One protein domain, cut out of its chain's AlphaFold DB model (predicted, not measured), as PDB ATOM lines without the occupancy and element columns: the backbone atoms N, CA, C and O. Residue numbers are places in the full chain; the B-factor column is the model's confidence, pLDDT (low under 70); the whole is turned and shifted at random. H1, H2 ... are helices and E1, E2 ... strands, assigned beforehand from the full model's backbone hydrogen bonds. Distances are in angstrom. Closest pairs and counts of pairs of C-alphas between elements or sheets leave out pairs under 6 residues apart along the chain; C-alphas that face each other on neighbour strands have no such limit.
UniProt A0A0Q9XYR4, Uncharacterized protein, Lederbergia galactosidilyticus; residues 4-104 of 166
ATOM      1  N   LYS A   4     147.556  52.433  65.868       88.19
ATOM      2  CA  LYS A   4     147.239  52.708  64.463       88.19
ATOM      3  C   LYS A   4     147.367  54.194  64.124       88.19
ATOM      4  O   LYS A   4     147.829  54.552  63.044       88.19
ATOM      5  N   MET A   5     146.997  55.064  65.063       92.44
ATOM      6  CA  MET A   5     147.129  56.512  64.903       92.44
ATOM      7  C   MET A   5     148.601  56.942  64.895       92.44
ATOM      8  O   MET A   5     148.984  57.796  64.102       92.44
ATOM      9  N   ILE A   6     149.434  56.345  65.756       93.69
ATOM     10  CA  ILE A   6     150.878  56.631  65.793       93.69
ATOM     11  C   ILE A   6     151.540  56.212  64.476       93.69
ATOM     12  O   ILE A   6     152.320  56.979  63.920       93.69
ATOM     13  N   GLU A   7     151.196  55.034  63.953       93.50
ATOM     14  CA  GLU A   7     151.735  54.534  62.687       93.50
ATOM     15  C   GLU A   7     151.353  55.434  61.498       93.50
ATOM     16  O   GLU A   7     152.224  55.817  60.717       93.50
ATOM     17  N   GLN A   8     150.084  55.852  61.404       93.69
ATOM     18  CA  GLN A   8     149.630  56.806  60.383       93.69
ATOM     19  C   GLN A   8     150.288  58.179  60.522       93.69
ATOM     20  O   GLN A   8     150.567  58.830  59.521       93.69
ATOM     21  N   PHE A   9     150.549  58.634  61.746       94.06
ATOM     22  CA  PHE A   9     151.231  59.903  61.970       94.06
ATOM     23  C   PHE A   9     152.704  59.849  61.541       94.06
ATOM     24  O   PHE A   9     153.211  60.803  60.958       94.06
ATOM     25  N   GLN A  10     153.389  58.731  61.802       94.38
ATOM     26  CA  GLN A  10     154.775  58.518  61.374       94.38
ATOM     27  C   GLN A  10     154.891  58.326  59.858       94.38
ATOM     28  O   GLN A  10     155.862  58.781  59.259       94.38
ATOM     29  N   ASN A  11     153.903  57.672  59.244       92.25
ATOM     30  CA  ASN A  11     153.871  57.362  57.817       92.25
ATOM     31  C   ASN A  11     152.531  57.794  57.205       92.25
ATOM     32  O   ASN A  11     151.693  56.944  56.891       92.25
ATOM     33  N   PRO A  12     152.305  59.108  57.024       93.75
ATOM     34  CA  PRO A  12     151.041  59.596  56.501       93.75
ATOM     35  C   PRO A  12     150.802  59.090  55.076       93.75
ATOM     36  O   PRO A  12     151.695  59.134  54.211       93.75
ATOM     37  N   GLY A  13     149.566  58.643  54.845       91.69
ATOM     38  CA  GLY A  13     149.031  58.357  53.518       91.69
ATOM     39  C   GLY A  13     149.093  59.586  52.606       91.69
ATOM     40  O   GLY A  13     149.250  60.719  53.071       91.69
ATOM     41  N   MET A  14     149.012  59.363  51.294       92.69
ATOM     42  CA  MET A  14     149.159  60.418  50.283       92.69
ATOM     43  C   MET A  14     148.111  61.523  50.405       92.69
ATOM     44  O   MET A  14     148.410  62.687  50.140       92.69
ATOM     45  N   GLU A  15     146.920  61.180  50.884       93.06
ATOM     46  CA  GLU A  15     145.820  62.103  51.136       93.06
ATOM     47  C   GLU A  15     146.209  63.229  52.112       93.06
ATOM     48  O   GLU A  15     145.714  64.349  51.979       93.06
ATOM     49  N   PHE A  16     147.154  62.964  53.024       95.50
ATOM     50  CA  PHE A  16     147.645  63.912  54.031       95.50
ATOM     51  C   PHE A  16     148.927  64.649  53.618       95.50
ATOM     52  O   PHE A  16     149.424  65.487  54.373       95.50
ATOM     53  N   ARG A  17     149.496  64.342  52.447       96.94
ATOM     54  CA  ARG A  17     150.736  64.972  51.975       96.94
ATOM     55  C   ARG A  17     150.454  66.219  51.145       96.94
ATOM     56  O   ARG A  17     149.356  66.421  50.628       96.94
ATOM     57  N   GLY A  18     151.477  67.064  51.011       97.50
ATOM     58  CA  GLY A  18     151.389  68.313  50.255       97.50
ATOM     59  C   GLY A  18     150.997  68.094  48.790       97.50
ATOM     60  O   GLY A  18     151.377  67.092  48.179       97.50
ATOM     61  N   LYS A  19     150.250  69.057  48.244       97.88
ATOM     62  CA  LYS A  19     149.781  69.095  46.851       97.88
ATOM     63  C   LYS A  19     150.062  70.495  46.305       97.88
ATOM     64  O   LYS A  19     149.230  71.387  46.468       97.88
ATOM     65  N   PRO A  20     151.272  70.754  45.785       97.06
ATOM     66  CA  PRO A  20     151.658  72.092  45.367       97.06
ATOM     67  C   PRO A  20     150.919  72.507  44.095       97.06
ATOM     68  O   PRO A  20     150.505  71.675  43.285       97.06
ATOM     69  N   PHE A  21     150.823  73.820  43.888       96.94
ATOM     70  CA  PHE A  21     150.519  74.356  42.569       96.94
ATOM     71  C   PHE A  21     151.717  74.146  41.655       96.94
ATOM     72  O   PHE A  21     152.755  74.790  41.811       96.94
ATOM     73  N   TRP A  22     151.551  73.254  40.691       97.56
ATOM     74  CA  TRP A  22     152.543  72.978  39.678       97.56
ATOM     75  C   TRP A  22     152.341  73.935  38.504       97.56
ATOM     76  O   TRP A  22     151.326  73.908  37.810       97.56
ATOM     77  N   ALA A  23     153.302  74.841  38.347       96.12
ATOM     78  CA  ALA A  23     153.271  75.896  37.349       96.12
ATOM     79  C   ALA A  23     153.467  75.335  35.935       96.12
ATOM     80  O   ALA A  23     154.583  75.001  35.552       96.12
ATOM     81  N   TRP A  24     152.391  75.286  35.155       97.38
ATOM     82  CA  TRP A  24     152.432  75.019  33.721       97.38
ATOM     83  C   TRP A  24     152.653  76.322  32.958       97.38
ATOM     84  O   TRP A  24     151.806  77.217  32.948       97.38
ATOM     85  N   ASN A  25     153.815  76.441  32.334       96.06
ATOM     86  CA  ASN A  25     154.244  77.582  31.540       96.06
ATOM     87  C   ASN A  25     155.050  77.099  30.327       96.06
ATOM     88  O   ASN A  25     155.466  75.948  30.258       96.06
ATOM     89  N   GLY A  26     155.284  77.990  29.364       96.94
ATOM     90  CA  GLY A  26     155.947  77.632  28.116       96.94
ATOM     91  C   GLY A  26     155.113  76.666  27.278       96.94
ATOM     92  O   GLY A  26     153.891  76.571  27.425       96.94
ATOM     93  N   LYS A  27     155.782  75.963  26.364       98.06
ATOM     94  CA  LYS A  27     155.177  74.847  25.642       98.06
ATOM     95  C   LYS A  27     155.227  73.620  26.541       98.06
ATOM     96  O   LYS A  27     156.294  73.266  27.033       98.06
ATOM     97  N   LEU A  28     154.081  72.993  26.745       98.50
ATOM     98  CA  LEU A  28     153.992  71.786  27.545       98.50
ATOM     99  C   LEU A  28     154.417  70.583  26.705       98.50
ATOM    100  O   LEU A  28     154.004  70.436  25.557       98.50
ATOM    101  N   GLU A  29     155.249  69.725  27.284       98.50
ATOM    102  CA  GLU A  29     155.751  68.522  26.627       98.50
ATOM    103  C   GLU A  29     155.472  67.311  27.508       98.50
ATOM    104  O   GLU A  29     155.960  67.230  28.632       98.50
ATOM    105  N   GLU A  30     154.719  66.345  26.983       98.69
ATOM    106  CA  GLU A  30     154.262  65.160  27.719       98.69
ATOM    107  C   GLU A  30     155.389  64.460  28.499       98.69
ATOM    108  O   GLU A  30     155.258  64.191  29.691       98.69
ATOM    109  N   LYS A  31     156.541  64.234  27.852       98.62
ATOM    110  CA  LYS A  31     157.702  63.585  28.483       98.62
ATOM    111  C   LYS A  31     158.232  64.361  29.685       98.62
ATOM    112  O   LYS A  31     158.626  63.752  30.677       98.62
ATOM    113  N   GLU A  32     158.255  65.687  29.596       98.69
ATOM    114  CA  GLU A  32     158.726  66.538  30.684       98.69
ATOM    115  C   GLU A  32     157.712  66.578  31.826       98.69
ATOM    116  O   GLU A  32     158.096  66.473  32.988       98.69
ATOM    117  N   LEU A  33     156.418  66.638  31.504       98.75
ATOM    118  CA  LEU A  33     155.348  66.563  32.495       98.75
ATOM    119  C   LEU A  33     155.414  65.255  33.298       98.75
ATOM    120  O   LEU A  33     155.392  65.283  34.527       98.75
ATOM    121  N   LEU A  34     155.567  64.115  32.618       98.81
ATOM    122  CA  LEU A  34     155.704  62.806  33.265       98.81
ATOM    123  C   LEU A  34     156.956  62.731  34.150       98.81
ATOM    124  O   LEU A  34     156.873  62.286  35.295       98.81
ATOM    125  N   ARG A  35     158.096  63.240  33.667       98.81
ATOM    126  CA  ARG A  35     159.338  63.311  34.452       98.81
ATOM    127  C   ARG A  35     159.164  64.152  35.719       98.81
ATOM    128  O   ARG A  35     159.663  63.782  36.778       98.81
ATOM    129  N   GLN A  36     158.468  65.285  35.626       98.69
ATOM    130  CA  GLN A  36     158.211  66.155  36.775       98.69
ATOM    131  C   GLN A  36     157.273  65.498  37.797       98.69
ATOM    132  O   GLN A  36     157.502  65.648  38.995       98.69
ATOM    133  N   ILE A  37     156.276  64.725  37.357       98.75
ATOM    134  CA  ILE A  37     155.406  63.953  38.258       98.75
ATOM    135  C   ILE A  37     156.213  62.925  39.060       98.75
ATOM    136  O   ILE A  37     156.051  62.836  40.278       98.75
ATOM    137  N   ASP A  38     157.120  62.201  38.402       98.62
ATOM    138  CA  ASP A  38     157.990  61.229  39.073       98.62
ATOM    139  C   ASP A  38     158.884  61.916  40.122       98.62
ATOM    140  O   ASP A  38     159.008  61.440  41.250       98.62
ATOM    141  N   ILE A  39     159.409  63.106  39.815       98.69
ATOM    142  CA  ILE A  39     160.178  63.912  40.776       98.69
ATOM    143  C   ILE A  39     159.312  64.371  41.956       98.69
ATOM    144  O   ILE A  39     159.750  64.304  43.104       98.69
ATOM    145  N   LEU A  40     158.077  64.820  41.713       98.44
ATOM    146  CA  LEU A  40     157.158  65.210  42.790       98.44
ATOM    147  C   LEU A  40     156.851  64.023  43.717       98.44
ATOM    148  O   LEU A  40     156.781  64.195  44.938       98.44
ATOM    149  N   LYS A  41     156.720  62.815  43.159       97.94
ATOM    150  CA  LYS A  41     156.568  61.575  43.929       97.94
ATOM    151  C   LYS A  41     157.797  61.292  44.791       97.94
ATOM    152  O   LYS A  41     157.638  60.997  45.976       97.94
ATOM    153  N   GLU A  42     158.999  61.388  44.221       98.00
ATOM    154  CA  GLU A  42     160.271  61.189  44.934       98.00
ATOM    155  C   GLU A  42     160.461  62.197  46.074       98.00
ATOM    156  O   GLU A  42     160.901  61.830  47.163       98.00
ATOM    157  N   MET A  43     160.045  63.451  45.868       97.62
ATOM    158  CA  MET A  43     160.026  64.495  46.904       97.62
ATOM    159  C   MET A  43     159.008  64.226  48.024       97.62
ATOM    160  O   MET A  43     159.017  64.910  49.046       97.62
ATOM    161  N   GLY A  44     158.130  63.235  47.854       96.81
ATOM    162  CA  GLY A  44     157.157  62.821  48.855       96.81
ATOM    163  C   GLY A  44     155.823  63.561  48.785       96.81
ATOM    164  O   GLY A  44     155.047  63.449  49.733       96.81
ATOM    165  N   PHE A  45     155.514  64.278  47.701       98.25
ATOM    166  CA  PHE A  45     154.195  64.893  47.538       98.25
ATOM    167  C   PHE A  45     153.095  63.842  47.350       98.25
ATOM    168  O   PHE A  45     153.316  62.758  46.808       98.25
ATOM    169  N   GLY A  46     151.891  64.178  47.812       98.06
ATOM    170  CA  GLY A  46     150.702  63.331  47.674       98.06
ATOM    171  C   GLY A  46     149.925  63.578  46.391       98.06
ATOM    172  O   GLY A  46     148.981  62.856  46.096       98.06
ATOM    173  N   GLY A  47     150.290  64.611  45.640       98.31
ATOM    174  CA  GLY A  47     149.545  65.077  44.483       98.31
ATOM    175  C   GLY A  47     150.032  66.439  44.021       98.31
ATOM    176  O   GLY A  47     151.076  66.907  44.471       98.31
ATOM    177  N   PHE A  48     149.280  67.072  43.128       98.50
ATOM    178  CA  PHE A  48     149.603  68.376  42.551       98.50
ATOM    179  C   PHE A  48     148.378  69.008  41.885       98.50
ATOM    180  O   PHE A  48     147.460  68.310  41.456       98.50
ATOM    181  N   PHE A  49     148.400  70.333  41.747       97.88
ATOM    182  CA  PHE A  49     147.449  71.085  40.928       97.88
ATOM    183  C   PHE A  49     148.120  71.486  39.617       97.88
ATOM    184  O   PHE A  49     149.069  72.271  39.647       97.88
ATOM    185  N   MET A  50     147.631  70.973  38.486       97.75
ATOM    186  CA  MET A  50     148.081  71.402  37.156       97.75
ATOM    187  C   MET A  50     147.525  72.800  36.911       97.75
ATOM    188  O   MET A  50     146.321  72.976  36.724       97.75
ATOM    189  N   HIS A  51     148.391  73.803  37.007       96.56
ATOM    190  CA  HIS A  51     147.971  75.191  37.096       96.56
ATOM    191  C   HIS A  51     148.680  76.024  36.036       96.56
ATOM    192  O   HIS A  51     149.891  76.243  36.125       96.56
ATOM    193  N   SER A  52     147.931  76.570  35.076       95.69
ATOM    194  CA  SER A  52     148.516  77.455  34.068       95.69
ATOM    195  C   SER A  52     149.108  78.715  34.706       95.69
ATOM    196  O   SER A  52     148.596  79.280  35.677       95.69
ATOM    197  N   ARG A  53     150.242  79.174  34.191       94.56
ATOM    198  CA  ARG A  53     150.934  80.372  34.668       94.56
ATOM    199  C   ARG A  53     151.315  81.264  33.498       94.56
ATOM    200  O   ARG A  53     151.214  80.902  32.328       94.56
ATOM    201  N   THR A  54     151.756  82.469  33.839       93.19
ATOM    202  CA  THR A  54     152.277  83.436  32.874       93.19
ATOM    203  C   THR A  54     153.332  82.792  31.976       93.19
ATOM    204  O   THR A  54     154.255  82.136  32.457       93.19
ATOM    205  N   GLY A  55     153.196  83.013  30.668       94.12
ATOM    206  CA  GLY A  55     154.102  82.471  29.659       94.12
ATOM    207  C   GLY A  55     153.704  81.098  29.116       94.12
ATOM    208  O   GLY A  55     154.506  80.512  28.399       94.12
ATOM    209  N   LEU A  56     152.516  80.575  29.440       96.69
ATOM    210  CA  LEU A  56     151.959  79.395  28.774       96.69
ATOM    211  C   LEU A  56     151.841  79.631  27.254       96.69
ATOM    212  O   LEU A  56     151.313  80.654  26.820       96.69
ATOM    213  N   VAL A  57     152.358  78.684  26.473       97.25
ATOM    214  CA  VAL A  57     152.334  78.664  25.001       97.25
ATOM    215  C   VAL A  57     151.319  77.646  24.485       97.25
ATOM    216  O   VAL A  57     150.661  77.918  23.487       97.25
ATOM    217  N   THR A  58     151.177  76.492  25.149       97.31
ATOM    218  CA  THR A  58     150.109  75.527  24.837       97.31
ATOM    219  C   THR A  58     148.751  76.179  25.086       97.31
ATOM    220  O   THR A  58     148.517  76.727  26.160       97.31
ATOM    221  N   GLU A  59     147.859  76.145  24.099       96.50
ATOM    222  CA  GLU A  59     146.572  76.833  24.181       96.50
ATOM    223  C   GLU A  59     145.696  76.236  25.293       96.50
ATOM    224  O   GLU A  59     145.439  75.030  25.326       96.50
ATOM    225  N   TYR A  60     145.245  77.085  26.216       96.12
ATOM    226  CA  TYR A  60     144.366  76.696  27.318       96.12
ATOM    227  C   TYR A  60     143.027  76.163  26.780       96.12
ATOM    228  O   TYR A  60     142.455  76.748  25.867       96.12
ATOM    229  N   LEU A  61     142.534  75.051  27.342       95.25
ATOM    230  CA  LEU A  61     141.320  74.329  26.905       95.25
ATOM    231  C   LEU A  61     141.352  73.757  25.475       95.25
ATOM    232  O   LEU A  61     140.325  73.284  24.992       95.25
ATOM    233  N   SER A  62     142.507  73.750  24.806       96.69
ATOM    234  CA  SER A  62     142.675  73.018  23.547       96.69
ATOM    235  C   SER A  62     142.634  71.498  23.749       96.69
ATOM    236  O   SER A  62     142.804  70.988  24.861       96.69
ATOM    237  N   ASP A  63     142.483  70.753  22.653       98.38
ATOM    238  CA  ASP A  63     142.586  69.290  22.675       98.38
ATOM    239  C   ASP A  63     143.958  68.821  23.196       98.38
ATOM    240  O   ASP A  63     144.036  67.854  23.951       98.38
ATOM    241  N   GLU A  64     145.041  69.537  22.855       98.25
ATOM    242  CA  GLU A  64     146.392  69.255  23.365       98.25
ATOM    243  C   GLU A  64     146.466  69.463  24.884       98.25
ATOM    244  O   GLU A  64     146.998  68.616  25.599       98.25
ATOM    245  N   TRP A  65     145.883  70.550  25.399       97.69
ATOM    246  CA  TRP A  65     145.802  70.800  26.838       97.69
ATOM    247  C   TRP A  65     145.086  69.662  27.568       97.69
ATOM    248  O   TRP A  65     145.609  69.131  28.549       97.69
ATOM    249  N   PHE A  66     143.909  69.252  27.086       97.81
ATOM    250  CA  PHE A  66     143.144  68.179  27.722       97.81
ATOM    251  C   PHE A  66     143.813  66.811  27.601       97.81
ATOM    252  O   PHE A  66     143.753  66.031  28.553       97.81
ATOM    253  N   HIS A  67     144.490  66.528  26.485       98.69
ATOM    254  CA  HIS A  67     145.330  65.337  26.350       98.69
ATOM    255  C   HIS A  67     146.386  65.290  27.461       98.69
ATOM    256  O   HIS A  67     146.444  64.316  28.208       98.69
ATOM    257  N   LEU A  68     147.137  66.378  27.656       98.62
ATOM    258  CA  LEU A  68     148.178  66.456  28.685       98.62
ATOM    259  C   LEU A  68     147.614  66.373  30.111       98.62
ATOM    260  O   LEU A  68     148.199  65.695  30.955       98.62
ATOM    261  N   ILE A  69     146.467  67.009  30.389       98.38
ATOM    262  CA  ILE A  69     145.763  66.876  31.677       98.38
ATOM    263  C   ILE A  69     145.439  65.407  31.964       98.38
ATOM    264  O   ILE A  69     145.738  64.918  33.055       98.38
ATOM    265  N   ASN A  70     144.863  64.697  30.990       98.56
ATOM    266  CA  ASN A  70     144.514  63.286  31.144       98.56
ATOM    267  C   ASN A  70     145.763  62.428  31.360       98.56
ATOM    268  O   ASN A  70     145.800  61.642  32.302       98.56
ATOM    269  N   THR A  71     146.822  62.644  30.576       98.69
ATOM    270  CA  THR A  71     148.093  61.930  30.744       98.69
ATOM    271  C   THR A  71     148.686  62.125  32.142       98.69
ATOM    272  O   THR A  71     149.132  61.165  32.773       98.69
ATOM    273  N   CYS A  72     148.672  63.351  32.668       98.69
ATOM    274  CA  CYS A  72     149.146  63.626  34.022       98.69
ATOM    275  C   CYS A  72     148.261  62.986  35.099       98.69
ATOM    276  O   CYS A  72     148.786  62.484  36.096       98.69
ATOM    277  N   ALA A  73     146.941  62.980  34.907       98.69
ATOM    278  CA  ALA A  73     146.000  62.338  35.820       98.69
ATOM    279  C   ALA A  73     146.168  60.811  35.847       98.69
ATOM    280  O   ALA A  73     146.200  60.217  36.928       98.69
ATOM    281  N   ASP A  74     146.352  60.184  34.684       98.75
ATOM    282  CA  ASP A  74     146.620  58.751  34.567       98.75
ATOM    283  C   ASP A  74     147.937  58.380  35.256       98.75
ATOM    284  O   ASP A  74     147.965  57.466  36.085       98.75
ATOM    285  N   ARG A  75     149.010  59.152  35.027       98.62
ATOM    286  CA  ARG A  75     150.289  58.931  35.714       98.62
ATOM    287  C   ARG A  75     150.176  59.103  37.228       98.62
ATOM    288  O   ARG A  75     150.721  58.300  37.983       98.62
ATOM    289  N   ALA A  76     149.461  60.125  37.697       98.31
ATOM    290  CA  ALA A  76     149.227  60.313  39.127       98.31
ATOM    291  C   ALA A  76     148.496  59.107  39.732       98.31
ATOM    292  O   ALA A  76     148.906  58.608  40.779       98.31
ATOM    293  N   LYS A  77     147.478  58.584  39.039       98.38
ATOM    294  CA  LYS A  77     146.733  57.394  39.458       98.38
ATOM    295  C   LYS A  77     147.629  56.158  39.565       98.38
ATOM    296  O   LYS A  77     147.538  55.451  40.566       98.38
ATOM    297  N   GLU A  78     148.510  55.915  38.594       98.31
ATOM    298  CA  GLU A  78     149.502  54.824  38.655       98.31
ATOM    299  C   GLU A  78     150.402  54.926  39.895       98.31
ATOM    300  O   GLU A  78     150.736  53.919  40.520       98.31
ATOM    301  N   LEU A  79     150.771  56.149  40.280       97.56
ATOM    302  CA  LEU A  79     151.637  56.427  41.424       97.56
ATOM    303  C   LEU A  79     150.878  56.554  42.754       97.56
ATOM    304  O   LEU A  79     151.517  56.773  43.791       97.56
ATOM    305  N   GLY A  80     149.547  56.440  42.756       97.25
ATOM    306  CA  GLY A  80     148.704  56.676  43.931       97.25
ATOM    307  C   GLY A  80     148.742  58.124  44.436       97.25
ATOM    308  O   GLY A  80     148.621  58.354  45.637       97.25
ATOM    309  N   MET A  81     148.986  59.083  43.543       98.19
ATOM    310  CA  MET A  81     148.952  60.525  43.796       98.19
ATOM    311  C   MET A  81     147.615  61.129  43.345       98.19
ATOM    312  O   MET A  81     146.945  60.604  42.457       98.19
ATOM    313  N   GLU A  82     147.250  62.275  43.911       98.00
ATOM    314  CA  GLU A  82     146.075  63.043  43.499       98.00
ATOM    315  C   GLU A  82     146.438  64.131  42.479       98.00
ATOM    316  O   GLU A  82     147.140  65.094  42.797       98.00
ATOM    317  N   ALA A  83     145.915  64.017  41.261       98.06
ATOM    318  CA  ALA A  83     145.988  65.078  40.264       98.06
ATOM    319  C   ALA A  83     144.748  65.978  40.351       98.06
ATOM    320  O   ALA A  83     143.618  65.495  40.296       98.06
ATOM    321  N   TRP A  84     144.966  67.287  40.446       97.25
ATOM    322  CA  TRP A  84     143.906  68.287  40.515       97.25
ATOM    323  C   TRP A  84     143.944  69.205  39.294       97.25
ATOM    324  O   TRP A  84     144.957  69.855  39.022       97.25
ATOM    325  N   LEU A  85     142.830  69.269  38.567       93.50
ATOM    326  CA  LEU A  85     142.615  70.248  37.505       93.50
ATOM    327  C   LEU A  85     142.300  71.609  38.133       93.50
ATOM    328  O   LEU A  85     141.427  71.703  38.996       93.50
ATOM    329  N   TYR A  86     142.992  72.654  37.682       92.50
ATOM    330  CA  TYR A  86     142.635  74.033  37.999       92.50
ATOM    331  C   TYR A  86     141.749  74.601  36.883       92.50
ATOM    332  O   TYR A  86     142.128  74.589  35.712       92.50
ATOM    333  N   ASP A  87     140.556  75.072  37.238       90.06
ATOM    334  CA  ASP A  87     139.469  75.441  36.322       90.06
ATOM    335  C   ASP A  87     139.578  76.870  35.759       90.06
ATOM    336  O   ASP A  87     138.590  77.457  35.321       90.06
ATOM    337  N   GLU A  88     140.783  77.442  35.754       93.69
ATOM    338  CA  GLU A  88     141.027  78.810  35.303       93.69
ATOM    339  C   GLU A  88     142.388  78.945  34.601       93.69
ATOM    340  O   GLU A  88     143.348  78.255  34.964       93.69
ATOM    341  N   ASP A  89     142.491  79.860  33.626       93.31
ATOM    342  CA  ASP A  89     143.799  80.282  33.124       93.31
ATOM    343  C   ASP A  89     144.391  81.331  34.073       93.31
ATOM    344  O   ASP A  89     144.021  82.507  34.058       93.31
ATOM    345  N   ARG A  90     145.364  80.909  34.882       89.75
ATOM    346  CA  ARG A  90     146.033  81.708  35.919       89.75
ATOM    347  C   ARG A  90     145.094  81.999  37.091       89.75
ATOM    348  O   ARG A  90     144.731  81.089  37.811       89.75
ATOM    349  N   TRP A  91     144.825  83.262  37.394       86.75
ATOM    350  CA  TRP A  91     143.994  83.744  38.502       86.75
ATOM    351  C   TRP A  91     143.590  85.190  38.166       86.75
ATOM    352  O   TRP A  91     144.417  85.892  37.569       86.75
ATOM    353  N   PRO A  92     142.401  85.690  38.560       87.06
ATOM    354  CA  PRO A  92     141.348  85.074  39.386       87.06
ATOM    355  C   PRO A  92     140.400  84.130  38.635       87.06
ATOM    356  O   PRO A  92     140.248  84.246  37.426       87.06
ATOM    357  N   SER A  93     139.744  83.234  39.387       86.00
ATOM    358  CA  SER A  93     138.723  82.305  38.874       86.00
ATOM    359  C   SER A  93     137.425  83.018  38.476       86.00
ATOM    360  O   SER A  93     137.057  84.048  39.052       86.00
ATOM    361  N   GLY A  94     136.725  82.440  37.499       88.12
ATOM    362  CA  GLY A  94     135.389  82.827  37.043       88.12
ATOM    363  C   GLY A  94     135.317  83.205  35.564       88.12
ATOM    364  O   GLY A  94     134.221  83.428  35.050       88.12
ATOM    365  N   THR A  95     136.453  83.283  34.868       93.06
ATOM    366  CA  THR A  95     136.496  83.681  33.453       93.06
ATOM    367  C   THR A  95     136.932  82.563  32.514       93.06
ATOM    368  O   THR A  95     136.614  82.654  31.327       93.06
ATOM    369  N   ALA A  96     137.610  81.531  33.027       93.50
ATOM    370  CA  ALA A  96     138.232  80.449  32.262       93.50
ATOM    371  C   ALA A  96     139.083  80.983  31.091       93.50
ATOM    372  O   ALA A  96     138.791  80.733  29.925       93.50
ATOM    373  N   GLY A  97     140.075  81.823  31.385       91.94
ATOM    374  CA  GLY A  97     140.918  82.499  30.396       91.94
ATOM    375  C   GLY A  97     140.168  83.521  29.543       91.94
ATOM    376  O   GLY A  97     140.648  83.935  28.491       91.94
ATOM    377  N   GLY A  98     138.980  83.935  29.985       93.25
ATOM    378  CA  GLY A  98     138.086  84.826  29.255       93.25
ATOM    379  C   GLY A  98     136.993  84.111  28.458       93.25
ATOM    380  O   GLY A  98     136.036  84.785  28.065       93.25
ATOM    381  N   GLU A  99     137.062  82.787  28.274       93.50
ATOM    382  CA  GLU A  99     136.088  82.010  27.492       93.50
ATOM    383  C   GLU A  99     134.651  82.200  27.986       93.50
ATOM    384  O   GLU A  99     133.761  82.533  27.201       93.50
ATOM    385  N   VAL A 100     134.425  82.107  29.302       94.00
ATOM    386  CA  VAL A 100     133.091  82.296  29.904       94.00
ATOM    387  C   VAL A 100     132.564  83.703  29.623       94.00
ATOM    388  O   VAL A 100     131.394  83.901  29.296       94.00
ATOM    389  N   THR A 101     133.444  84.700  29.701       94.94
ATOM    390  CA  THR A 101     133.073  86.114  29.558       94.94
ATOM    391  C   THR A 101     132.927  86.576  28.109       94.94
ATOM    392  O   THR A 101     132.470  87.704  27.877       94.94
ATOM    393  N   LYS A 102     133.234  85.728  27.115       95.12
ATOM    394  CA  LYS A 102     132.871  85.993  25.714       95.12
ATOM    395  C   LYS A 102     131.367  86.199  25.580       95.12
ATOM    396  O   LYS A 102     130.963  87.145  24.906       95.12
ATOM    397  N   ASN A 103     130.554  85.411  26.295       96.00
ATOM    398  CA  ASN A 103     129.124  85.670  26.430       96.00
ATOM    399  C   ASN A 103     128.880  86.780  27.478       96.00
ATOM    400  O   ASN A 103     129.146  86.574  28.667       96.00
ATOM    401  N   PRO A 104     128.342  87.954  27.088       94.94
ATOM    402  CA  PRO A 104     128.049  89.033  28.028       94.94
ATOM    403  C   PRO A 104     127.085  88.654  29.159       94.94
ATOM    404  O   PRO A 104     127.139  89.273  30.219       94.94
TER     405      PRO A 104
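This is residues 4 to 104 of the 166 residues of an uncharacterized protein of Lederbergia galactosidilyticus (UniProt A0A0Q9XYR4). A small, strongly twisted sheet of three parallel strands has H2 and H3 packed side by side over one face, making two layers. From this body the two ends of the printed part reach away opposite ways, to the short helices H1 and H4, and these ends make the length. The printed part has 101 residues, with H1 E1 H2 E2 H3 E3 H4 along the chain, sheet order E1 E2 E3, class mixed. It is only just loose, close to compact, with a radius of gyration of the C-alphas of 15.5 A, and elongated, spanning 55 by 30 by 20 A.

Begin at H1, residues 4 to 10, which is not on the sheet. Edge strand E1, residues 21 to 26, is parallel to E2, residues 47 to 56, at 33 degrees; look at N 24 and O 51, 2.8 A apart. E2 bends by 61 degrees at residue 53; its other neighbour, E3, residues 82 to 85, is parallel at 34 degrees, with N 48 and O 82 2.9 A apart. H2, residues 30 to 42, is on the sheet, slantwise to the strands. H3, residues 63 to 78, is over E3 on the same face, at a height of 9.1 A, and along the strands; its closest C-alphas to E3 are Ala 73 and Ala 83, 5.2 A. H2 and H3 touch at a shallow tilt of 30 degrees, the same way; their closest C-alphas are Glu 30 and Leu 68, 6.3 A. E1, H2, E2 and E2, H3, E3 are strand-helix-strand units, parallel neighbour strands joined through a helix, with right-handed crossovers. H4, residues 99 to 102, is not on the sheet. In H1, H2 and H3 every O i to N i+4 pair is within hydrogen-bond range; H4 is too short for one.

Find C-alpha 4 at (147.239, 52.708, 64.463), where H1 begins. E1 covers 15.8 A, H2 18.7 A, E2 21.4 A and H3 22.6 A, from C-alpha 63 at (142.586, 69.290, 22.675). H4 ends at C-alpha 102, (132.871, 85.993, 25.714).

The C-alphas of Lys 4 and Pro 104, the two farthest apart, are 54.9 A apart. The printed part has no cut; the link from E3 to H4, 13 residues, is long. No printed residue is under 70 in pLDDT.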